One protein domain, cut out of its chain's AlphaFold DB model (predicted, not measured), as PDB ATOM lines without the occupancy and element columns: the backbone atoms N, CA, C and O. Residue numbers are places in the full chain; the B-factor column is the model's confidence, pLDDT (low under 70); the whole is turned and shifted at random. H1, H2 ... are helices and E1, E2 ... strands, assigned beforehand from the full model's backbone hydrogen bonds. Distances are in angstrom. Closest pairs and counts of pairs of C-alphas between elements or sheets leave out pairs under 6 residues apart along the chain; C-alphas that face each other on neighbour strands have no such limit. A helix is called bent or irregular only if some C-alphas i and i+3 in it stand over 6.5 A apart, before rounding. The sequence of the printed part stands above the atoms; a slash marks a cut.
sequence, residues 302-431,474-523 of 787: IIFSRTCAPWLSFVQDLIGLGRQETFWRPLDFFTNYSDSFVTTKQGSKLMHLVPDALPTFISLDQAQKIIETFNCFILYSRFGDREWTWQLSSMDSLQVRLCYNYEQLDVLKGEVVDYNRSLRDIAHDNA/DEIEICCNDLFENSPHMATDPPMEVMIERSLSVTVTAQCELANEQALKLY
ATOM      1  N   ILE A 302     210.739 194.467 189.477       79.69
ATOM      2  CA  ILE A 302     209.314 194.484 189.860       79.69
ATOM      3  C   ILE A 302     208.670 195.827 189.492       79.69
ATOM      4  O   ILE A 302     207.561 195.864 188.964       79.69
ATOM      5  N   ILE A 303     209.380 196.939 189.710       83.50
ATOM      6  CA  ILE A 303     208.909 198.264 189.282       83.50
ATOM      7  C   ILE A 303     208.752 198.289 187.755       83.50
ATOM      8  O   ILE A 303     207.732 198.743 187.244       83.50
ATOM      9  N   PHE A 304     209.725 197.762 187.014       84.25
ATOM     10  CA  PHE A 304     209.667 197.694 185.559       84.25
ATOM     11  C   PHE A 304     208.517 196.807 185.066       84.25
ATOM     12  O   PHE A 304     207.768 197.231 184.195       84.25
ATOM     13  N   SER A 305     208.304 195.619 185.643       84.00
ATOM     14  CA  SER A 305     207.218 194.729 185.212       84.00
ATOM     15  C   SER A 305     205.835 195.348 185.426       84.00
ATOM     16  O   SER A 305     205.001 195.287 184.524       84.00
ATOM     17  N   ARG A 306     205.601 195.999 186.572       80.44
ATOM     18  CA  ARG A 306     204.319 196.655 186.879       80.44
ATOM     19  C   ARG A 306     204.086 197.914 186.044       80.44
ATOM     20  O   ARG A 306     202.980 198.135 185.568       80.44
ATOM     21  N   THR A 307     205.126 198.709 185.806       83.75
ATOM     22  CA  THR A 307     205.030 199.930 184.979       83.75
ATOM     23  C   THR A 307     204.888 199.625 183.496       83.75
ATOM     24  O   THR A 307     204.196 200.341 182.774       83.75
ATOM     25  N   CYS A 308     205.505 198.538 183.036       84.38
ATOM     26  CA  CYS A 308     205.408 198.085 181.658       84.38
ATOM     27  C   CYS A 308     204.085 197.353 181.377       84.38
ATOM     28  O   CYS A 308     203.668 197.320 180.226       84.38
ATOM     29  N   ALA A 309     203.395 196.803 182.384       82.38
ATOM     30  CA  ALA A 309     202.128 196.080 182.219       82.38
ATOM     31  C   ALA A 309     201.036 196.844 181.433       82.38
ATOM     32  O   ALA A 309     200.531 196.280 180.460       82.38
ATOM     33  N   PRO A 310     200.682 198.109 181.753       82.75
ATOM     34  CA  PRO A 310     199.688 198.854 180.971       82.75
ATOM     35  C   PRO A 310     200.139 199.096 179.526       82.75
ATOM     36  O   PRO A 310     199.336 199.014 178.599       82.75
ATOM     37  N   TRP A 311     201.434 199.332 179.314       82.38
ATOM     38  CA  TRP A 311     201.992 199.489 177.972       82.38
ATOM     39  C   TRP A 311     201.984 198.165 177.186       82.38
ATOM     40  O   TRP A 311     201.672 198.150 175.999       82.38
ATOM     41  N   LEU A 312     202.249 197.033 177.843       81.69
ATOM     42  CA  LEU A 312     202.149 195.706 177.232       81.69
ATOM     43  C   LEU A 312     200.707 195.345 176.906       81.69
ATOM     44  O   LEU A 312     200.487 194.754 175.861       81.69
ATOM     45  N   SER A 313     199.738 195.725 177.742       80.62
ATOM     46  CA  SER A 313     198.314 195.573 177.420       80.62
ATOM     47  C   SER A 313     197.960 196.347 176.153       80.62
ATOM     48  O   SER A 313     197.301 195.804 175.275       80.62
ATOM     49  N   PHE A 314     198.459 197.578 176.008       77.44
ATOM     50  CA  PHE A 314     198.282 198.344 174.774       77.44
ATOM     51  C   PHE A 314     198.908 197.630 173.563       77.44
ATOM     52  O   PHE A 314     198.293 197.542 172.506       77.44
ATOM     53  N   VAL A 315     200.105 197.056 173.708       79.50
ATOM     54  CA  VAL A 315     200.737 196.263 172.640       79.50
ATOM     55  C   VAL A 315     199.979 194.961 172.353       79.50
ATOM     56  O   VAL A 315     199.851 194.587 171.193       79.50
ATOM     57  N   GLN A 316     199.432 194.291 173.368       79.81
ATOM     58  CA  GLN A 316     198.570 193.115 173.205       79.81
ATOM     59  C   GLN A 316     197.308 193.461 172.413       79.81
ATOM     60  O   GLN A 316     196.939 192.711 171.510       79.81
ATOM     61  N   ASP A 317     196.687 194.608 172.702       76.38
ATOM     62  CA  ASP A 317     195.535 195.113 171.953       76.38
ATOM     63  C   ASP A 317     195.912 195.391 170.486       76.38
ATOM     64  O   ASP A 317     195.177 195.003 169.580       76.38
ATOM     65  N   LEU A 318     197.085 195.983 170.224       72.38
ATOM     66  CA  LEU A 318     197.574 196.222 168.856       72.38
ATOM     67  C   LEU A 318     197.889 194.930 168.085       72.38
ATOM     68  O   LEU A 318     197.715 194.871 166.870       72.38
ATOM     69  N   ILE A 319     198.366 193.896 168.774       74.25
ATOM     70  CA  ILE A 319     198.700 192.596 168.176       74.25
ATOM     71  C   ILE A 319     197.452 191.698 168.050       74.25
ATOM     72  O   ILE A 319     197.509 190.660 167.409       74.25
ATOM     73  N   GLY A 320     196.307 192.083 168.624       69.94
ATOM     74  CA  GLY A 320     195.061 191.304 168.552       69.94
ATOM     75  C   GLY A 320     194.966 190.150 169.543       69.94
ATOM     76  O   GLY A 320     194.040 189.346 169.469       69.94
ATOM     77  N   LEU A 321     195.893 190.115 170.500       65.75
ATOM     78  CA  LEU A 321     195.873 189.230 171.663       65.75
ATOM     79  C   LEU A 321     195.057 189.814 172.827       65.75
ATOM     80  O   LEU A 321     194.733 189.097 173.765       65.75
ATOM     81  N   GLY A 322     194.761 191.114 172.792       61.94
ATOM     82  CA  GLY A 322     193.968 191.809 173.802       61.94
ATOM     83  C   GLY A 322     192.489 191.939 173.426       61.94
ATOM     84  O   GLY A 322     191.880 191.040 172.845       61.94
ATOM     85  N   ARG A 323     191.874 193.077 173.757       58.78
ATOM     86  CA  ARG A 323     190.455 193.326 173.460       58.78
ATOM     87  C   ARG A 323     190.266 193.461 171.950       58.78
ATOM     88  O   ARG A 323     190.847 194.330 171.312       58.78
ATOM     89  N   GLN A 324     189.413 192.645 171.351       55.56
ATOM     90  CA  GLN A 324     189.200 192.684 169.896       55.56
ATOM     91  C   GLN A 324     188.241 193.798 169.455       55.56
ATOM     92  O   GLN A 324     188.222 194.176 168.286       55.56
ATOM     93  N   GLU A 325     187.528 194.412 170.406       54.28
ATOM     94  CA  GLU A 325     186.765 195.654 170.212       54.28
ATOM     95  C   GLU A 325     187.642 196.819 169.724       54.28
ATOM     96  O   GLU A 325     187.144 197.782 169.142       54.28
ATOM     97  N   THR A 326     188.955 196.743 169.950       56.81
ATOM     98  CA  THR A 326     189.895 197.827 169.657       56.81
ATOM     99  C   THR A 326     190.065 198.054 168.150       56.81
ATOM    100  O   THR A 326     190.226 199.198 167.734       56.81
ATOM    101  N   PHE A 327     189.925 197.024 167.308       56.97
ATOM    102  CA  PHE A 327     190.042 197.152 165.843       56.97
ATOM    103  C   PHE A 327     188.852 197.854 165.181       56.97
ATOM    104  O   PHE A 327     188.995 198.449 164.113       56.97
ATOM    105  N   TRP A 328     187.693 197.833 165.839       56.00
ATOM    106  CA  TRP A 328     186.480 198.519 165.388       56.00
ATOM    107  C   TRP A 328     186.484 200.007 165.755       56.00
ATOM    108  O   TRP A 328     185.626 200.763 165.297       56.00
ATOM    109  N   ARG A 329     187.448 200.452 166.576       60.31
ATOM    110  CA  ARG A 329     187.563 201.855 166.976       60.31
ATOM    111  C   ARG A 329     188.162 202.705 165.851       60.31
ATOM    112  O   ARG A 329     189.025 202.235 165.102       60.31
ATOM    113  N   PRO A 330     187.753 203.981 165.732       58.25
ATOM    114  CA  PRO A 330     188.378 204.917 164.807       58.25
ATOM    115  C   PRO A 330     189.889 205.023 165.044       58.25
ATOM    116  O   PRO A 330     190.349 205.039 166.186       58.25
ATOM    117  N   LEU A 331     190.657 205.152 163.957       59.97
ATOM    118  CA  LEU A 331     192.125 205.258 163.984       59.97
ATOM    119  C   LEU A 331     192.619 206.410 164.881       59.97
ATOM    120  O   LEU A 331     193.680 206.297 165.495       59.97
ATOM    121  N   ASP A 332     191.815 207.467 165.022       57.19
ATOM    122  CA  ASP A 332     192.105 208.649 165.843       57.19
ATOM    123  C   ASP A 332     192.199 208.337 167.347       57.19
ATOM    124  O   ASP A 332     192.890 209.031 168.093       57.19
ATOM    125  N   PHE A 333     191.550 207.261 167.811       58.12
ATOM    126  CA  PHE A 333     191.649 206.810 169.202       58.12
ATOM    127  C   PHE A 333     193.086 206.407 169.560       58.12
ATOM    128  O   PHE A 333     193.561 206.674 170.663       58.12
ATOM    129  N   PHE A 334     193.801 205.809 168.606       59.06
ATOM    130  CA  PHE A 334     195.164 205.327 168.808       59.06
ATOM    131  C   PHE A 334     196.206 206.433 168.671       59.06
ATOM    132  O   PHE A 334     197.228 206.365 169.341       59.06
ATOM    133  N   THR A 335     195.959 207.461 167.853       57.97
ATOM    134  CA  THR A 335     196.855 208.625 167.736       57.97
ATOM    135  C   THR A 335     196.707 209.598 168.905       57.97
ATOM    136  O   THR A 335     197.654 210.303 169.241       57.97
ATOM    137  N   ASN A 336     195.526 209.636 169.534       55.59
ATOM    138  CA  ASN A 336     195.245 210.486 170.695       55.59
ATOM    139  C   ASN A 336     195.662 209.848 172.028       55.59
ATOM    140  O   ASN A 336     195.615 210.512 173.064       55.59
ATOM    141  N   TYR A 337     196.085 208.583 172.021       58.34
ATOM    142  CA  TYR A 337     196.644 207.946 173.205       58.34
ATOM    143  C   TYR A 337     198.002 208.584 173.529       58.34
ATOM    144  O   TYR A 337     198.899 208.626 172.682       58.34
ATOM    145  N   SER A 338     198.165 209.084 174.755       48.75
ATOM    146  CA  SER A 338     199.364 209.805 175.219       48.75
ATOM    147  C   SER A 338     200.652 208.972 175.144       48.75
ATOM    148  O   SER A 338     201.743 209.530 175.001       48.75
ATOM    149  N   ASP A 339     200.501 207.646 175.152       55.84
ATOM    150  CA  ASP A 339     201.577 206.652 175.091       55.84
ATOM    151  C   ASP A 339     201.724 206.000 173.702       55.84
ATOM    152  O   ASP A 339     202.403 204.981 173.549       55.84
ATOM    153  N   SER A 340     201.084 206.572 172.676       58.38
ATOM    154  CA  SER A 340     201.123 206.032 171.317       58.38
ATOM    155  C   SER A 340     202.460 206.277 170.613       58.38
ATOM    156  O   SER A 340     203.055 207.354 170.663       58.38
ATOM    157  N   PHE A 341     202.919 205.252 169.895       59.78
ATOM    158  CA  PHE A 341     204.068 205.307 168.983       59.78
ATOM    159  C   PHE A 341     203.629 205.311 167.508       59.78
ATOM    160  O   PHE A 341     204.419 205.022 166.604       59.78
ATOM    161  N   VAL A 342     202.352 205.620 167.261       60.47
ATOM    162  CA  VAL A 342     201.684 205.412 165.978       60.47
ATOM    163  C   VAL A 342     201.050 206.710 165.483       60.47
ATOM    164  O   VAL A 342     200.406 207.426 166.240       60.47
ATOM    165  N   THR A 343     201.223 207.011 164.196       61.16
ATOM    166  CA  THR A 343     200.619 208.174 163.528       61.16
ATOM    167  C   THR A 343     199.958 207.786 162.215       61.16
ATOM    168  O   THR A 343     200.436 206.908 161.497       61.16
ATOM    169  N   THR A 344     198.888 208.487 161.861       57.59
ATOM    170  CA  THR A 344     198.317 208.490 160.512       57.59
ATOM    171  C   THR A 344     198.921 209.646 159.712       57.59
ATOM    172  O   THR A 344     198.992 210.783 160.181       57.59
ATOM    173  N   LYS A 345     199.382 209.386 158.482       59.81
ATOM    174  CA  LYS A 345     199.683 210.473 157.538       59.81
ATOM    175  C   LYS A 345     198.367 210.944 156.923       59.81
ATOM    176  O   LYS A 345     197.446 210.153 156.734       59.81
ATOM    177  N   GLN A 346     198.273 212.228 156.581       48.72
ATOM    178  CA  GLN A 346     197.088 212.765 155.909       48.72
ATOM    179  C   GLN A 346     196.804 211.960 154.628       48.72
ATOM    180  O   GLN A 346     197.630 211.921 153.718       48.72
ATOM    181  N   GLY A 347     195.651 211.283 154.591       49.84
ATOM    182  CA  GLY A 347     195.213 210.449 153.468       49.84
ATOM    183  C   GLY A 347     195.674 208.983 153.485       49.84
ATOM    184  O   GLY A 347     195.285 208.244 152.584       49.84
ATOM    185  N   SER A 348     196.458 208.522 154.470       59.78
ATOM    186  CA  SER A 348     196.799 207.096 154.602       59.78
ATOM    187  C   SER A 348     195.791 206.367 155.494       59.78
ATOM    188  O   SER A 348     195.633 206.710 156.661       59.78
ATOM    189  N   LYS A 349     195.165 205.305 154.972       64.00
ATOM    190  CA  LYS A 349     194.300 204.391 155.750       64.00
ATOM    191  C   LYS A 349     195.090 203.451 156.677       64.00
ATOM    192  O   LYS A 349     194.486 202.745 157.476       64.00
ATOM    193  N   LEU A 350     196.420 203.449 156.551       67.69
ATOM    194  CA  LEU A 350     197.354 202.660 157.350       67.69
ATOM    195  C   LEU A 350     198.077 203.521 158.386       67.69
ATOM    196  O   LEU A 350     198.301 204.719 158.186       67.69
ATOM    197  N   MET A 351     198.494 202.858 159.455       68.06
ATOM    198  CA  MET A 351     199.296 203.419 160.527       68.06
ATOM    199  C   MET A 351     200.793 203.416 160.206       68.06
ATOM    200  O   MET A 351     201.322 202.467 159.621       68.06
ATOM    201  N   HIS A 352     201.489 204.467 160.642       67.94
ATOM    202  CA  HIS A 352     202.932 204.642 160.515       67.94
ATOM    203  C   HIS A 352     203.615 204.771 161.877       67.94
ATOM    204  O   HIS A 352     203.095 205.387 162.807       67.94
ATOM    205  N   LEU A 353     204.829 204.228 161.956       73.12
ATOM    206  CA  LEU A 353     205.676 204.291 163.140       73.12
ATOM    207  C   LEU A 353     206.252 205.695 163.344       73.12
ATOM    208  O   LEU A 353     206.760 206.291 162.392       73.12
ATOM    209  N   VAL A 354     206.251 206.172 164.590       70.56
ATOM    210  CA  VAL A 354     207.055 207.323 165.026       70.56
ATOM    211  C   VAL A 354     208.301 206.805 165.748       70.56
ATOM    212  O   VAL A 354     208.193 206.376 166.898       70.56
ATOM    213  N   PRO A 355     209.495 206.854 165.124       66.25
ATOM    214  CA  PRO A 355     210.720 206.341 165.739       66.25
ATOM    215  C   PRO A 355     211.086 207.054 167.052       66.25
ATOM    216  O   PRO A 355     211.621 206.433 167.963       66.25
ATOM    217  N   ASP A 356     210.739 208.338 167.176       66.81
ATOM    218  CA  ASP A 356     211.110 209.193 168.316       66.81
ATOM    219  C   ASP A 356     210.315 208.915 169.608       66.81
ATOM    220  O   ASP A 356     210.649 209.450 170.672       66.81
ATOM    221  N   ALA A 357     209.244 208.118 169.518       67.00
ATOM    222  CA  ALA A 357     208.359 207.762 170.629       67.00
ATOM    223  C   ALA A 357     208.564 206.317 171.124       67.00
ATOM    224  O   ALA A 357     207.802 205.842 171.965       67.00
ATOM    225  N   LEU A 358     209.579 205.611 170.615       74.88
ATOM    226  CA  LEU A 358     209.851 204.224 170.985       74.88
ATOM    227  C   LEU A 358     210.665 204.109 172.285       74.88
ATOM    228  O   LEU A 358     211.662 204.818 172.452       74.88
ATOM    229  N   PRO A 359     210.289 203.191 173.195       78.31
ATOM    230  CA  PRO A 359     211.147 202.785 174.299       78.31
ATOM    231  C   PRO A 359     212.437 202.109 173.816       78.31
ATOM    232  O   PRO A 359     212.419 201.333 172.863       78.31
ATOM    233  N   THR A 360     213.550 202.326 174.520       77.31
ATOM    234  CA  THR A 360     214.874 201.781 174.148       77.31
ATOM    235  C   THR A 360     214.964 200.255 174.160       77.31
ATOM    236  O   THR A 360     215.875 199.706 173.551       77.31
ATOM    237  N   PHE A 361     214.053 199.564 174.854       76.38
ATOM    238  CA  PHE A 361     214.051 198.101 174.945       76.38
ATOM    239  C   PHE A 361     213.451 197.406 173.708       76.38
ATOM    240  O   PHE A 361     213.485 196.179 173.630       76.38
ATOM    241  N   ILE A 362     212.893 198.156 172.749       79.12
ATOM    242  CA  ILE A 362     212.299 197.616 171.519       79.12
ATOM    243  C   ILE A 362     213.190 197.981 170.339       79.12
ATOM    244  O   ILE A 362     213.493 199.152 170.109       79.12
ATOM    245  N   SER A 363     213.563 196.986 169.540       82.00
ATOM    246  CA  SER A 363     214.248 197.239 168.277       82.00
ATOM    247  C   SER A 363     213.273 197.757 167.214       82.00
ATOM    248  O   SER A 363     212.088 197.419 167.193       82.00
ATOM    249  N   LEU A 364     213.781 198.577 166.291       81.38
ATOM    250  CA  LEU A 364     212.977 199.148 165.205       81.38
ATOM    251  C   LEU A 364     212.259 198.063 164.378       81.38
ATOM    252  O   LEU A 364     211.128 198.275 163.954       81.38
ATOM    253  N   ASP A 365     212.894 196.902 164.200       82.00
ATOM    254  CA  ASP A 365     212.333 195.738 163.501       82.00
ATOM    255  C   ASP A 365     211.082 195.183 164.202       82.00
ATOM    256  O   ASP A 365     210.051 194.959 163.571       82.00
ATOM    257  N   GLN A 366     211.120 195.034 165.530       82.62
ATOM    258  CA  GLN A 366     209.965 194.556 166.299       82.62
ATOM    259  C   GLN A 366     208.821 195.572 166.273       82.62
ATOM    260  O   GLN A 366     207.663 195.203 166.093       82.62
ATOM    261  N   ALA A 367     209.140 196.863 166.381       83.38
ATOM    262  CA  ALA A 367     208.145 197.925 166.279       83.38
ATOM    263  C   ALA A 367     207.462 197.960 164.897       83.38
ATOM    264  O   ALA A 367     206.252 198.174 164.812       83.38
ATOM    265  N   GLN A 368     208.216 197.718 163.820       84.06
ATOM    266  CA  GLN A 368     207.665 197.591 162.468       84.06
ATOM    267  C   GLN A 368     206.716 196.396 162.366       84.06
ATOM    268  O   GLN A 368     205.580 196.574 161.933       84.06
ATOM    269  N   LYS A 369     207.120 195.222 162.864       83.69
ATOM    270  CA  LYS A 369     206.274 194.016 162.879       83.69
ATOM    271  C   LYS A 369     204.975 194.211 163.655       83.69
ATOM    272  O   LYS A 369     203.924 193.787 163.182       83.69
ATOM    273  N   ILE A 370     205.008 194.888 164.807       84.56
ATOM    274  CA  ILE A 370     203.797 195.203 165.588       84.56
ATOM    275  C   ILE A 370     202.824 196.049 164.756       84.56
ATOM    276  O   ILE A 370     201.630 195.764 164.716       84.56
ATOM    277  N   ILE A 371     203.323 197.068 164.057       82.69
ATOM    278  CA  ILE A 371     202.476 197.954 163.244       82.69
ATOM    279  C   ILE A 371     201.960 197.254 161.990       82.69
ATOM    280  O   ILE A 371     200.813 197.468 161.608       82.69
ATOM    281  N   GLU A 372     202.775 196.425 161.344       81.25
ATOM    282  CA  GLU A 372     202.333 195.599 160.218       81.25
ATOM    283  C   GLU A 372     201.211 194.654 160.646       81.25
ATOM    284  O   GLU A 372     200.168 194.616 159.999       81.25
ATOM    285  N   THR A 373     201.381 193.991 161.789       84.50
ATOM    286  CA  THR A 373     200.364 193.130 162.405       84.50
ATOM    287  C   THR A 373     199.071 193.904 162.667       84.50
ATOM    288  O   THR A 373     197.998 193.481 162.242       84.50
ATOM    289  N   PHE A 374     199.173 195.090 163.274       82.25
ATOM    290  CA  PHE A 374     198.023 195.955 163.535       82.25
ATOM    291  C   PHE A 374     197.307 196.383 162.247       82.25
ATOM    292  O   PHE A 374     196.084 196.297 162.147       82.25
ATOM    293  N   ASN A 375     198.058 196.804 161.227       81.88
ATOM    294  CA  ASN A 375     197.510 197.177 159.924       81.88
ATOM    295  C   ASN A 375     196.784 195.999 159.254       81.88
ATOM    296  O   ASN A 375     195.698 196.189 158.706       81.88
ATOM    297  N   CYS A 376     197.345 194.791 159.327       80.31
ATOM    298  CA  CYS A 376     196.709 193.574 158.824       80.31
ATOM    299  C   CYS A 376     195.381 193.292 159.544       80.31
ATOM    300  O   CYS A 376     194.374 193.064 158.877       80.31
ATOM    301  N   PHE A 377     195.338 193.392 160.876       76.56
ATOM    302  CA  PHE A 377     194.099 193.189 161.636       76.56
ATOM    303  C   PHE A 377     193.052 194.283 161.415       76.56
ATOM    304  O   PHE A 377     191.868 193.966 161.335       76.56
ATOM    305  N   ILE A 378     193.443 195.548 161.227       74.88
ATOM    306  CA  ILE A 378     192.496 196.603 160.827       74.88
ATOM    307  C   ILE A 378     191.853 196.257 159.483       74.88
ATOM    308  O   ILE A 378     190.631 196.330 159.350       74.88
ATOM    309  N   LEU A 379     192.653 195.872 158.486       75.62
ATOM    310  CA  LEU A 379     192.129 195.495 157.172       75.62
ATOM    311  C   LEU A 379     191.217 194.275 157.270       75.62
ATOM    312  O   LEU A 379     190.146 194.264 156.666       75.62
ATOM    313  N   TYR A 380     191.597 193.298 158.088       74.44
ATOM    314  CA  TYR A 380     190.788 192.116 158.327       74.44
ATOM    315  C   TYR A 380     189.466 192.445 159.035       74.44
ATOM    316  O   TYR A 380     188.417 191.989 158.605       74.44
ATOM    317  N   SER A 381     189.469 193.292 160.066       70.69
ATOM    318  CA  SER A 381     188.235 193.692 160.763       70.69
ATOM    319  C   SER A 381     187.248 194.426 159.849       70.69
ATOM    320  O   SER A 381     186.037 194.267 159.978       70.69
ATOM    321  N   ARG A 382     187.751 195.209 158.888       70.62
ATOM    322  CA  ARG A 382     186.909 195.995 157.976       70.62
ATOM    323  C   ARG A 382     186.398 195.200 156.778       70.62
ATOM    324  O   ARG A 382     185.286 195.465 156.329       70.62
ATOM    325  N   PHE A 383     187.200 194.274 156.251       68.50
ATOM    326  CA  PHE A 383     186.942 193.632 154.953       68.50
ATOM    327  C   PHE A 383     186.992 192.099 154.977       68.50
ATOM    328  O   PHE A 383     186.696 191.474 153.963       68.50
ATOM    329  N   GLY A 384     187.397 191.497 156.094       66.75
ATOM    330  CA  GLY A 384     187.540 190.052 156.258       66.75
ATOM    331  C   GLY A 384     186.281 189.354 156.768       66.75
ATOM    332  O   GLY A 384     185.260 189.978 157.064       66.75
ATOM    333  N   ASP A 385     186.375 188.028 156.863       65.25
ATOM    334  CA  ASP A 385     185.282 187.173 157.316       65.25
ATOM    335  C   ASP A 385     185.102 187.267 158.841       65.25
ATOM    336  O   ASP A 385     186.056 187.075 159.612       65.25
ATOM    337  N   ARG A 386     183.873 187.569 159.280       61.12
ATOM    338  CA  ARG A 386     183.528 187.832 160.690       61.12
ATOM    339  C   ARG A 386     183.662 186.587 161.568       61.12
ATOM    340  O   ARG A 386     183.905 186.714 162.771       61.12
ATOM    341  N   GLU A 387     183.562 185.397 160.978       59.66
ATOM    342  CA  GLU A 387     183.697 184.122 161.695       59.66
ATOM    343  C   GLU A 387     185.077 183.978 162.348       59.66
ATOM    344  O   GLU A 387     185.191 183.564 163.500       59.66
ATOM    345  N   TRP A 388     186.126 184.431 161.663       60.47
ATOM    346  CA  TRP A 388     187.509 184.330 162.131       60.47
ATOM    347  C   TRP A 388     187.801 185.262 163.314       60.47
ATOM    348  O   TRP A 388     188.491 184.873 164.254       60.47
ATOM    349  N   THR A 389     187.226 186.475 163.322       60.09
ATOM    350  CA  THR A 389     187.342 187.393 164.470       60.09
ATOM    351  C   THR A 389     186.653 186.838 165.714       60.09
ATOM    352  O   THR A 389     187.202 186.909 166.807       60.09
ATOM    353  N   TRP A 390     185.490 186.201 165.559       58.72
ATOM    354  CA  TRP A 390     184.801 185.573 166.684       58.72
ATOM    355  C   TRP A 390     185.549 184.332 167.203       58.72
ATOM    356  O   TRP A 390     185.644 184.118 168.414       58.72
ATOM    357  N   GLN A 391     186.155 183.549 166.311       60.44
ATOM    358  CA  GLN A 391     186.977 182.395 166.686       60.44
ATOM    359  C   GLN A 391     188.250 182.811 167.435       60.44
ATOM    360  O   GLN A 391     188.554 182.222 168.469       60.44
ATOM    361  N   LEU A 392     188.930 183.876 166.996       62.47
ATOM    362  CA  LEU A 392     190.035 184.492 167.737       62.47
ATOM    363  C   LEU A 392     189.589 184.990 169.121       62.47
ATOM    364  O   LEU A 392     190.366 184.905 170.066       62.47
ATOM    365  N   SER A 393     188.365 185.519 169.256       57.12
ATOM    366  CA  SER A 393     187.819 185.996 170.545       57.12
ATOM    367  C   SER A 393     187.504 184.872 171.535       57.12
ATOM    368  O   SER A 393     187.474 185.096 172.742       57.12
ATOM    369  N   SER A 394     187.264 183.666 171.013       55.38
ATOM    370  CA  SER A 394     186.848 182.496 171.790       55.38
ATOM    371  C   SER A 394     188.029 181.690 172.341       55.38
ATOM    372  O   SER A 394     187.815 180.733 173.083       55.38
ATOM    373  N   MET A 395     189.264 182.037 171.967       58.38
ATOM    374  CA  MET A 395     190.465 181.370 172.468       58.38
ATOM    375  C   MET A 395     190.991 182.060 173.724       58.38
ATOM    376  O   MET A 395     190.998 183.288 173.805       58.38
ATOM    377  N   ASP A 396     191.509 181.266 174.664       56.09
ATOM    378  CA  ASP A 396     192.303 181.786 175.774       56.09
ATOM    379  C   ASP A 396     193.494 182.563 175.200       56.09
ATOM    380  O   ASP A 396     194.399 182.007 174.570       56.09
ATOM    381  N   SER A 397     193.446 183.885 175.353       62.06
ATOM    382  CA  SER A 397     194.386 184.796 174.716       62.06
ATOM    383  C   SER A 397     195.786 184.601 175.290       62.06
ATOM    384  O   SER A 397     196.016 184.850 176.478       62.06
ATOM    385  N   LEU A 398     196.737 184.212 174.443       69.25
ATOM    386  CA  LEU A 398     198.159 184.278 174.763       69.25
ATOM    387  C   LEU A 398     198.500 185.699 175.243       69.25
ATOM    388  O   LEU A 398     198.375 186.665 174.495       69.25
ATOM    389  N   GLN A 399     198.958 185.837 176.486       71.31
ATOM    390  CA  GLN A 399     199.339 187.138 177.034       71.31
ATOM    391  C   GLN A 399     200.817 187.426 176.770       71.31
ATOM    392  O   GLN A 399     201.693 186.629 177.112       71.31
ATOM    393  N   VAL A 400     201.109 188.608 176.227       74.88
ATOM    394  CA  VAL A 400     202.482 189.117 176.114       74.88
ATOM    395  C   VAL A 400     203.021 189.378 177.522       74.88
ATOM    396  O   VAL A 400     202.614 190.336 178.182       74.88
ATOM    397  N   ARG A 401     203.935 188.522 177.982       78.19
ATOM    398  CA  ARG A 401     204.596 188.618 179.288       78.19
ATOM    399  C   ARG A 401     206.099 188.805 179.101       78.19
ATOM    400  O   ARG A 401     206.710 188.153 178.258       78.19
ATOM    401  N   LEU A 402     206.696 189.682 179.908       76.50
ATOM    402  CA  LEU A 402     208.149 189.842 179.954       76.50
ATOM    403  C   LEU A 402     208.758 188.691 180.752       76.50
ATOM    404  O   LEU A 402     208.437 188.507 181.928       76.50
ATOM    405  N   CYS A 403     209.645 187.933 180.114       76.88
ATOM    406  CA  CYS A 403     210.372 186.844 180.758       76.88
ATOM    407  C   CYS A 403     211.751 187.326 181.207       76.88
ATOM    408  O   CYS A 403     212.451 188.003 180.455       76.88
ATOM    409  N   TYR A 404     212.162 186.921 182.408       73.75
ATOM    410  CA  TYR A 404     213.470 187.275 182.970       73.75
ATOM    411  C   TYR A 404     214.417 186.068 183.054       73.75
ATOM    412  O   TYR A 404     215.630 186.252 183.101       73.75
ATOM    413  N   ASN A 405     213.871 184.845 182.984       76.12
ATOM    414  CA  ASN A 405     214.612 183.583 183.083       76.12
ATOM    415  C   ASN A 405     214.360 182.686 181.858       76.12
ATOM    416  O   ASN A 405     213.297 182.763 181.236       76.12
ATOM    417  N   TYR A 406     215.305 181.793 181.536       77.31
ATOM    418  CA  TYR A 406     215.149 180.828 180.433       77.31
ATOM    419  C   TYR A 406     213.949 179.894 180.625       77.31
ATOM    420  O   TYR A 406     213.223 179.652 179.669       77.31
ATOM    421  N   GLU A 407     213.682 179.454 181.856       79.06
ATOM    422  CA  GLU A 407     212.528 178.597 182.164       79.06
ATOM    423  C   GLU A 407     211.201 179.281 181.815       79.06
ATOM    424  O   GLU A 407     210.331 178.681 181.190       79.06
ATOM    425  N   GLN A 408     211.069 180.570 182.143       77.50
ATOM    426  CA  GLN A 408     209.884 181.358 181.796       77.50
ATOM    427  C   GLN A 408     209.747 181.534 180.280       77.50
ATOM    428  O   GLN A 408     208.642 181.472 179.747       77.50
ATOM    429  N   LEU A 409     210.868 181.738 179.582       80.44
ATOM    430  CA  LEU A 409     210.880 181.881 178.130       80.44
ATOM    431  C   LEU A 409     210.490 180.576 177.424       80.44
ATOM    432  O   LEU A 409     209.795 180.619 176.412       80.44
ATOM    433  N   ASP A 410     210.926 179.425 177.930       82.06
ATOM    434  CA  ASP A 410     210.604 178.133 177.327       82.06
ATOM    435  C   ASP A 410     209.142 177.736 177.564       82.06
ATOM    436  O   ASP A 410     208.508 177.221 176.643       82.06
ATOM    437  N   VAL A 411     208.570 178.078 178.726       85.25
ATOM    438  CA  VAL A 411     207.117 177.973 178.957       85.25
ATOM    439  C   VAL A 411     206.352 178.832 177.949       85.25
ATOM    440  O   VAL A 411     205.453 178.326 177.282       85.25
ATOM    441  N   LEU A 412     206.756 180.092 177.756       82.00
ATOM    442  CA  LEU A 412     206.109 180.990 176.795       82.00
ATOM    443  C   LEU A 412     206.227 180.481 175.348       82.00
ATOM    444  O   LEU A 412     205.259 180.536 174.595       82.00
ATOM    445  N   LYS A 413     207.381 179.938 174.942       82.31
ATOM    446  CA  LYS A 413     207.517 179.297 173.620       82.31
ATOM    447  C   LYS A 413     206.574 178.102 173.471       82.31
ATOM    448  O   LYS A 413     206.018 177.922 172.392       82.31
ATOM    449  N   GLY A 414     206.415 177.301 174.525       83.50
ATOM    450  CA  GLY A 414     205.457 176.196 174.561       83.50
ATOM    451  C   GLY A 414     204.028 176.682 174.323       83.50
ATOM    452  O   GLY A 414     203.380 176.217 173.389       83.50
ATOM    453  N   GLU A 415     203.597 177.697 175.078       82.81
ATOM    454  CA  GLU A 415     202.276 178.327 174.929       82.81
ATOM    455  C   GLU A 415     202.041 178.845 173.497       82.81
ATOM    456  O   GLU A 415     200.976 178.621 172.926       82.81
ATOM    457  N   VAL A 416     203.043 179.478 172.870       80.50
ATOM    458  CA  VAL A 416     202.943 179.967 171.479       80.50
ATOM    459  C   VAL A 416     202.801 178.827 170.472       80.50
ATOM    460  O   VAL A 416     202.036 178.936 169.512       80.50
ATOM    461  N   VAL A 417     203.534 177.728 170.659       82.88
ATOM    462  CA  VAL A 417     203.444 176.560 169.771       82.88
ATOM    463  C   VAL A 417     202.076 175.894 169.885       82.88
ATOM    464  O   VAL A 417     201.504 175.518 168.861       82.88
ATOM    465  N   ASP A 418     201.553 175.760 171.101       82.06
ATOM    466  CA  ASP A 418     200.234 175.175 171.327       82.06
ATOM    467  C   ASP A 418     199.128 176.073 170.762       82.06
ATOM    468  O   ASP A 418     198.267 175.584 170.033       82.06
ATOM    469  N   TYR A 419     199.228 177.388 170.960       79.62
ATOM    470  CA  TYR A 419     198.332 178.372 170.353       79.62
ATOM    471  C   TYR A 419     198.320 178.288 168.814       79.62
ATOM    472  O   TYR A 419     197.261 178.154 168.196       79.62
ATOM    473  N   ASN A 420     199.497 178.273 168.179       79.44
ATOM    474  CA  ASN A 420     199.611 178.140 166.723       79.44
ATOM    475  C   ASN A 420     199.055 176.805 166.207       79.44
ATOM    476  O   ASN A 420     198.519 176.750 165.098       79.44
ATOM    477  N   ARG A 421     199.186 175.721 166.983       80.25
ATOM    478  CA  ARG A 421     198.601 174.419 166.641       80.25
ATOM    479  C   ARG A 421     197.076 174.501 166.658       80.25
ATOM    480  O   ARG A 421     196.457 174.174 165.652       80.25
ATOM    481  N   SER A 422     196.496 175.018 167.738       77.69
ATOM    482  CA  SER A 422     195.042 175.145 167.881       77.69
ATOM    483  C   SER A 422     194.412 176.013 166.789       77.69
ATOM    484  O   SER A 422     193.344 175.684 166.282       77.69
ATOM    485  N   LEU A 423     195.085 177.082 166.361       73.38
ATOM    486  CA  LEU A 423     194.612 177.913 165.250       73.38
ATOM    487  C   LEU A 423     194.629 177.196 163.899       73.38
ATOM    488  O   LEU A 423     193.714 177.367 163.094       73.38
ATOM    489  N   ARG A 424     195.667 176.395 163.630       73.69
ATOM    490  CA  ARG A 424     195.739 175.600 162.395       73.69
ATOM    491  C   ARG A 424     194.660 174.528 162.360       73.69
ATOM    492  O   ARG A 424     194.094 174.292 161.296       73.69
ATOM    493  N   ASP A 425     194.358 173.926 163.505       75.75
ATOM    494  CA  ASP A 425     193.283 172.942 163.622       75.75
ATOM    495  C   ASP A 425     191.923 173.584 163.291       75.75
ATOM    496  O   ASP A 425     191.192 173.065 162.449       75.75
ATOM    497  N   ILE A 426     191.639 174.784 163.815       69.69
ATOM    498  CA  ILE A 426     190.411 175.539 163.492       69.69
ATOM    499  C   ILE A 426     190.347 175.921 162.011       69.69
ATOM    500  O   ILE A 426     189.311 175.760 161.366       69.69
ATOM    501  N   ALA A 427     191.452 176.401 161.436       65.25
ATOM    502  CA  ALA A 427     191.498 176.733 160.016       65.25
ATOM    503  C   ALA A 427     191.225 175.501 159.129       65.25
ATOM    504  O   ALA A 427     190.549 175.610 158.103       65.25
ATOM    505  N   HIS A 428     191.713 174.322 159.531       66.62
ATOM    506  CA  HIS A 428     191.429 173.062 158.845       66.62
ATOM    507  C   HIS A 428     189.980 172.596 159.016       66.62
ATOM    508  O   HIS A 428     189.408 172.063 158.060       66.62
ATOM    509  N   ASP A 429     189.378 172.811 160.183       62.66
ATOM    510  CA  ASP A 429     187.976 172.473 160.430       62.66
ATOM    511  C   ASP A 429     187.025 173.385 159.640       62.66
ATOM    512  O   ASP A 429     186.098 172.884 158.999       62.66
ATOM    513  N   ASN A 430     187.319 174.686 159.540       60.44
ATOM    514  CA  ASN A 430     186.579 175.617 158.676       60.44
ATOM    515  C   ASN A 430     186.691 175.229 157.189       60.44
ATOM    516  O   ASN A 430     185.701 175.242 156.457       60.44
ATOM    517  N   ALA A 431     187.877 174.802 156.736       57.91
ATOM    518  CA  ALA A 431     188.077 174.335 155.362       57.91
ATOM    519  C   ALA A 431     187.307 173.034 155.045       57.91
ATOM    520  O   ALA A 431     186.982 172.776 153.885       57.91
ATOM    521  N   ASP A 474     202.007 192.329 199.377       57.81
ATOM    522  CA  ASP A 474     202.432 192.644 198.016       57.81
ATOM    523  C   ASP A 474     203.837 192.086 197.739       57.81
ATOM    524  O   ASP A 474     204.721 192.144 198.594       57.81
ATOM    525  N   GLU A 475     204.106 191.625 196.515       59.31
ATOM    526  CA  GLU A 475     205.450 191.182 196.089       59.31
ATOM    527  C   GLU A 475     206.534 192.250 196.334       59.31
ATOM    528  O   GLU A 475     207.692 191.929 196.601       59.31
ATOM    529  N   ILE A 476     206.146 193.531 196.292       60.03
ATOM    530  CA  ILE A 476     206.997 194.677 196.641       60.03
ATOM    531  C   ILE A 476     207.337 194.668 198.133       60.03
ATOM    532  O   ILE A 476     208.486 194.909 198.498       60.03
ATOM    533  N   GLU A 477     206.369 194.370 198.999       58.16
ATOM    534  CA  GLU A 477     206.575 194.291 200.443       58.16
ATOM    535  C   GLU A 477     207.450 193.091 200.815       58.16
ATOM    536  O   GLU A 477     208.345 193.232 201.647       58.16
ATOM    537  N   ILE A 478     207.257 191.944 200.157       60.94
ATOM    538  CA  ILE A 478     208.108 190.756 200.326       60.94
ATOM    539  C   ILE A 478     209.544 191.068 199.882       60.94
ATOM    540  O   ILE A 478     210.478 190.878 200.657       60.94
ATOM    541  N   CYS A 479     209.726 191.646 198.689       57.69
ATOM    542  CA  CYS A 479     211.047 192.001 198.167       57.69
ATOM    543  C   CYS A 479     211.746 193.075 199.015       57.69
ATOM    544  O   CYS A 479     212.951 192.989 199.251       57.69
ATOM    545  N   CYS A 480     211.004 194.064 199.524       58.62
ATOM    546  CA  CYS A 480     211.545 195.052 200.454       58.62
ATOM    547  C   CYS A 480     211.976 194.394 201.770       58.62
ATOM    548  O   CYS A 480     213.080 194.663 202.235       58.62
ATOM    549  N   ASN A 481     211.169 193.502 202.351       60.72
ATOM    550  CA  ASN A 481     211.543 192.787 203.575       60.72
ATOM    551  C   ASN A 481     212.793 191.907 203.351       60.72
ATOM    552  O   ASN A 481     213.733 191.981 204.142       60.72
ATOM    553  N   ASP A 482     212.887 191.203 202.219       60.12
ATOM    554  CA  ASP A 482     214.075 190.426 201.837       60.12
ATOM    555  C   ASP A 482     215.327 191.296 201.619       60.12
ATOM    556  O   ASP A 482     216.432 190.899 201.993       60.12
ATOM    557  N   LEU A 483     215.171 192.506 201.071       60.75
ATOM    558  CA  LEU A 483     216.242 193.497 200.871       60.75
ATOM    559  C   LEU A 483     216.805 194.033 202.201       60.75
ATOM    560  O   LEU A 483     217.975 194.433 202.300       60.75
ATOM    561  N   PHE A 484     215.989 194.033 203.255       59.38
ATOM    562  CA  PHE A 484     216.404 194.452 204.591       59.38
ATOM    563  C   PHE A 484     216.923 193.291 205.454       59.38
ATOM    564  O   PHE A 484     217.799 193.534 206.290       59.38
ATOM    565  N   GLU A 485     216.495 192.050 205.207       57.41
ATOM    566  CA  GLU A 485     216.779 190.899 206.079       57.41
ATOM    567  C   GLU A 485     217.813 189.894 205.527       57.41
ATOM    568  O   GLU A 485     218.651 189.426 206.302       57.41
ATOM    569  N   ASN A 486     217.848 189.605 204.218       54.84
ATOM    570  CA  ASN A 486     218.607 188.474 203.655       54.84
ATOM    571  C   ASN A 486     219.753 188.888 202.711       54.84
ATOM    572  O   ASN A 486     219.714 189.933 202.072       54.84
ATOM    573  N   SER A 487     220.795 188.049 202.612       45.41
ATOM    574  CA  SER A 487     221.824 188.140 201.559       45.41
ATOM    575  C   SER A 487     221.312 187.409 200.316       45.41
ATOM    576  O   SER A 487     220.861 186.271 200.454       45.41
ATOM    577  N   PRO A 488     221.402 187.979 199.106       53.06
ATOM    578  CA  PRO A 488     220.880 187.338 197.919       53.06
ATOM    579  C   PRO A 488     221.864 186.257 197.466       53.06
ATOM    580  O   PRO A 488     223.085 186.430 197.525       53.06
ATOM    581  N   HIS A 489     221.339 185.137 196.982       46.12
ATOM    582  CA  HIS A 489     222.129 184.220 196.172       46.12
ATOM    583  C   HIS A 489     222.329 184.866 194.798       46.12
ATOM    584  O   HIS A 489     221.359 185.255 194.153       46.12
ATOM    585  N   MET A 490     223.583 185.017 194.360       46.72
ATOM    586  CA  MET A 490     223.875 185.451 192.994       46.72
ATOM    587  C   MET A 490     223.441 184.343 192.037       46.72
ATOM    588  O   MET A 490     224.170 183.374 191.835       46.72
ATOM    589  N   ALA A 491     222.244 184.465 191.475       50.88
ATOM    590  CA  ALA A 491     221.879 183.686 190.310       50.88
ATOM    591  C   ALA A 491     222.637 184.265 189.110       50.88
ATOM    592  O   ALA A 491     222.583 185.465 188.834       50.88
ATOM    593  N   THR A 492     223.398 183.415 188.425       55.91
ATOM    594  CA  THR A 492     223.949 183.682 187.092       55.91
ATOM    595  C   THR A 492     222.806 183.680 186.080       55.91
ATOM    596  O   THR A 492     222.671 182.752 185.283       55.91
ATOM    597  N   ASP A 493     221.949 184.693 186.157       62.09
ATOM    598  CA  ASP A 493     220.869 184.898 185.202       62.09
ATOM    599  C   ASP A 493     221.431 185.524 183.912       62.09
ATOM    600  O   ASP A 493     222.398 186.297 183.961       62.09
ATOM    601  N   PRO A 494     220.873 185.193 182.734       69.69
ATOM    602  CA  PRO A 494     221.290 185.789 181.466       69.69
ATOM    603  C   PRO A 494     221.122 187.321 181.452       69.69
ATOM    604  O   PRO A 494     220.324 187.871 182.215       69.69
ATOM    605  N   PRO A 495     221.827 188.035 180.549       75.81
ATOM    606  CA  PRO A 495     221.584 189.456 180.304       75.81
ATOM    607  C   PRO A 495     220.095 189.708 180.044       75.81
ATOM    608  O   PRO A 495     219.521 189.127 179.120       75.81
ATOM    609  N   MET A 496     219.466 190.562 180.859       76.00
ATOM    610  CA  MET A 496     218.017 190.772 180.781       76.00
ATOM    611  C   MET A 496     217.595 191.332 179.423       76.00
ATOM    612  O   MET A 496     216.523 191.009 178.918       76.00
ATOM    613  N   GLU A 497     218.459 192.140 178.814       78.75
ATOM    614  CA  GLU A 497     218.219 192.774 177.520       78.75
ATOM    615  C   GLU A 497     217.829 191.741 176.456       78.75
ATOM    616  O   GLU A 497     216.817 191.900 175.774       78.75
ATOM    617  N   VAL A 498     218.554 190.617 176.417       81.56
ATOM    618  CA  VAL A 498     218.285 189.504 175.500       81.56
ATOM    619  C   VAL A 498     216.971 188.807 175.849       81.56
ATOM    620  O   VAL A 498     216.228 188.409 174.955       81.56
ATOM    621  N   MET A 499     216.659 188.651 177.135       82.69
ATOM    622  CA  MET A 499     215.445 187.958 177.580       82.69
ATOM    623  C   MET A 499     214.175 188.749 177.256       82.69
ATOM    624  O   MET A 499     213.219 188.179 176.724       82.69
ATOM    625  N   ILE A 500     214.189 190.063 177.496       83.62
ATOM    626  CA  ILE A 500     213.087 190.964 177.146       83.62
ATOM    627  C   ILE A 500     212.880 190.972 175.633       83.62
ATOM    628  O   ILE A 500     211.766 190.711 175.178       83.62
ATOM    629  N   GLU A 501     213.943 191.183 174.853       84.00
ATOM    630  CA  GLU A 501     213.842 191.208 173.394       84.00
ATOM    631  C   GLU A 501     213.289 189.885 172.842       84.00
ATOM    632  O   GLU A 501     212.399 189.881 171.990       84.00
ATOM    633  N   ARG A 502     213.758 188.742 173.360       84.56
ATOM    634  CA  ARG A 502     213.293 187.419 172.925       84.56
ATOM    635  C   ARG A 502     211.842 187.150 173.313       84.56
ATOM    636  O   ARG A 502     211.119 186.595 172.491       84.56
ATOM    637  N   SER A 503     211.415 187.537 174.515       84.50
ATOM    638  CA  SER A 503     210.031 187.341 174.975       84.50
ATOM    639  C   SER A 503     209.019 188.075 174.085       84.50
ATOM    640  O   SER A 503     208.044 187.478 173.621       84.50
ATOM    641  N   LEU A 504     209.310 189.334 173.747       84.75
ATOM    642  CA  LEU A 504     208.505 190.121 172.814       84.75
ATOM    643  C   LEU A 504     208.601 189.568 171.393       84.75
ATOM    644  O   LEU A 504     207.577 189.363 170.752       84.75
ATOM    645  N   SER A 505     209.807 189.249 170.917       85.94
ATOM    646  CA  SER A 505     209.982 188.752 169.554       85.94
ATOM    647  C   SER A 505     209.194 187.475 169.297       85.94
ATOM    648  O   SER A 505     208.596 187.378 168.240       85.94
ATOM    649  N   VAL A 506     209.191 186.502 170.213       86.06
ATOM    650  CA  VAL A 506     208.519 185.210 169.981       86.06
ATOM    651  C   VAL A 506     207.006 185.388 169.814       86.06
ATOM    652  O   VAL A 506     206.407 184.760 168.944       86.06
ATOM    653  N   THR A 507     206.394 186.264 170.615       82.81
ATOM    654  CA  THR A 507     204.947 186.531 170.546       82.81
ATOM    655  C   THR A 507     204.584 187.385 169.331       82.81
ATOM    656  O   THR A 507     203.672 187.034 168.583       82.81
ATOM    657  N   VAL A 508     205.338 188.462 169.088       86.12
ATOM    658  CA  VAL A 508     205.123 189.382 167.962       86.12
ATOM    659  C   VAL A 508     205.320 188.673 166.626       86.12
ATOM    660  O   VAL A 508     204.491 188.841 165.738       86.12
ATOM    661  N   THR A 509     206.378 187.873 166.450       86.31
ATOM    662  CA  THR A 509     206.629 187.207 165.161       86.31
ATOM    663  C   THR A 509     205.561 186.171 164.847       86.31
ATOM    664  O   THR A 509     205.095 186.131 163.716       86.31
ATOM    665  N   ALA A 510     205.125 185.388 165.840       83.12
ATOM    666  CA  ALA A 510     204.070 184.396 165.642       83.12
ATOM    667  C   ALA A 510     202.755 185.049 165.184       83.12
ATOM    668  O   ALA A 510     202.137 184.600 164.221       83.12
ATOM    669  N   GLN A 511     202.360 186.151 165.828       83.44
ATOM    670  CA  GLN A 511     201.158 186.894 165.446       83.44
ATOM    671  C   GLN A 511     201.311 187.639 164.121       83.44
ATOM    672  O   GLN A 511     200.377 187.684 163.328       83.44
ATOM    673  N   CYS A 512     202.496 188.175 163.840       85.31
ATOM    674  CA  CYS A 512     202.787 188.844 162.579       85.31
ATOM    675  C   CYS A 512     202.716 187.880 161.390       85.31
ATOM    676  O   CYS A 512     202.136 188.223 160.362       85.31
ATOM    677  N   GLU A 513     203.263 186.668 161.522       84.19
ATOM    678  CA  GLU A 513     203.169 185.623 160.496       84.19
ATOM    679  C   GLU A 513     201.710 185.256 160.217       84.19
ATOM    680  O   GLU A 513     201.288 185.239 159.062       84.19
ATOM    681  N   LEU A 514     200.917 185.047 161.271       81.50
ATOM    682  CA  LEU A 514     199.499 184.733 161.145       81.50
ATOM    683  C   LEU A 514     198.704 185.878 160.509       81.50
ATOM    684  O   LEU A 514     197.944 185.655 159.567       81.50
ATOM    685  N   ALA A 515     198.891 187.108 160.987       82.62
ATOM    686  CA  ALA A 515     198.193 188.274 160.462       82.62
ATOM    687  C   ALA A 515     198.540 188.521 158.988       82.62
ATOM    688  O   ALA A 515     197.657 188.841 158.193       82.62
ATOM    689  N   ASN A 516     199.805 188.328 158.602       86.38
ATOM    690  CA  ASN A 516     200.233 188.415 157.209       86.38
ATOM    691  C   ASN A 516     199.649 187.286 156.355       86.38
ATOM    692  O   ASN A 516     199.188 187.565 155.253       86.38
ATOM    693  N   GLU A 517     199.609 186.043 156.845       82.62
ATOM    694  CA  GLU A 517     198.993 184.929 156.115       82.62
ATOM    695  C   GLU A 517     197.519 185.226 155.805       82.62
ATOM    696  O   GLU A 517     197.078 185.070 154.666       82.62
ATOM    697  N   GLN A 518     196.766 185.715 156.792       78.00
ATOM    698  CA  GLN A 518     195.351 186.044 156.608       78.00
ATOM    699  C   GLN A 518     195.146 187.280 155.733       78.00
ATOM    700  O   GLN A 518     194.314 187.261 154.829       78.00
ATOM    701  N   ALA A 519     195.932 188.341 155.935       82.12
ATOM    702  CA  ALA A 519     195.860 189.526 155.087       82.12
ATOM    703  C   ALA A 519     196.198 189.192 153.628       82.12
ATOM    704  O   ALA A 519     195.531 189.678 152.718       82.12
ATOM    705  N   LEU A 520     197.192 188.334 153.380       83.62
ATOM    706  CA  LEU A 520     197.522 187.885 152.031       83.62
ATOM    707  C   LEU A 520     196.401 187.034 151.432       83.62
ATOM    708  O   LEU A 520     196.091 187.248 150.264       83.62
ATOM    709  N   LYS A 521     195.754 186.140 152.193       81.00
ATOM    710  CA  LYS A 521     194.574 185.396 151.707       81.00
ATOM    711  C   LYS A 521     193.465 186.337 151.239       81.00
ATOM    712  O   LYS A 521     192.966 186.155 150.133       81.00
ATOM    713  N   LEU A 522     193.181 187.411 151.985       79.44
ATOM    714  CA  LEU A 522     192.210 188.428 151.552       79.44
ATOM    715  C   LEU A 522     192.548 189.030 150.177       79.44
ATOM    716  O   LEU A 522     191.646 189.293 149.390       79.44
ATOM    717  N   TYR A 523     193.826 189.245 149.858       80.44
ATOM    718  CA  TYR A 523     194.246 189.811 148.565       80.44
ATOM    719  C   TYR A 523     194.441 188.779 147.444       80.44
ATOM    720  O   TYR A 523     194.736 189.176 146.317       80.44
TER     721      TYR A 523
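Overview. This is residues 302 to 431 and 474 to 523 of the 787 residues of the protein "Spindle pole body component" of Blastobotrys adeninivorans (UniProt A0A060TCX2). Three long helices, H4, H8 and H6, lie in a row running much the same way, with H8 in the middle, and the second half of H1 comes in to pack its end on H4. The small hairpin E1 and E2 lies over H4, on the side away from H8, while residues 480 to 492, part of H7 and its link, stick out as an arm. The printed part has 180 residues, mostly helix, in the order H1 H2 H3 E1 E2 H4 H5 H6 H7 H8; the two strands are antiparallel. It is compact, with a radius of gyration of the C-alphas of 18.4 A, and spans 60 by 41 by 27 A.

Arrangement. H1, residues 302 to 319, has a kink of 44 degrees near residue 310 and is only just irregular, with C-alphas 307 and 310 6.8 A apart. H2, residues 324 to 328, touches H4, residues 364 to 383; the closest C-alphas are those of Phe 327 and Ile 378, 5.6 A. H1 and H2 only just touch, only at the corner, Asp 317 to Thr 326 at 6.7 A between C-alphas. H3, residues 332 to 335, touches no helix; its closest C-alpha to E1, residues 342 to 344, is that of Thr 335, 5.7 A from that of Thr 343. E1 and E2, residues 351 to 353, form a hairpin; N 343 and O 352 are 2.8 A apart, within hydrogen-bond range. The closest C-alphas of E2 and H4 are those of Met 351 and Asn 375, 6.5 A. H1, H4 and H8, residues 496 to 523, are a bundle, three helices that touch one another. H1 touches H4 with residues 315 to 319 alone, Leu 318 to Phe 374 at 5.3 A between C-alphas, at a steep tilt of 41 degrees. H1 only just touches H8, with residue 319 alone; the C-alphas of Ile 319 and Gln 511 are 6.8 A apart. H4 touches H8, Thr 373 to Cys 512 at 4.9 A between C-alphas, at a shallow tilt of 32 degrees, only just short of steep. H6, residues 406 to 431, touches H8 at a shallow tilt of 9 degrees, the same way, with the C-alphas of Leu 409 and Ser 503 6.4 A apart. H5, residues 386 to 393, is near H6. H7, residues 475 to 485, is close to H1 but not clearly touching, Ile 302 to Ile 476 at 7.2 A between C-alphas. Every O i to N i+4 pair is within hydrogen-bond range in H4, H5, H6 and H7; the counts are 12 of 14 in H1, 23 of 24 in H8 and 0 of 1 in H2, where 2 of 2 O i to N i+3 pairs are, and H3 is too short for such a pair.

Along the chain. H1 begins at C-alpha 302 (209.314, 194.484, 189.860) and is 24.2 A long. H4 is 28.5 A long, and H6 37.5 A, ending at C-alpha 431 (188.077, 174.335, 155.362). H8, 40.0 A, ends at C-alpha 523 (194.246, 189.811, 148.565).

Size, cuts and confidence. The C-alphas farthest apart, of Glu 485 and Tyr 523, are 61.8 A apart. Residues 432 to 473 are not printed, and C-alphas 431 and 474 are 48.6 A apart across this cut. The link from H5 to H6 is long. The mean pLDDT of the printed part is 71.2; residues under 70 include 320 to 352, 383 to 398 and 474 to 494.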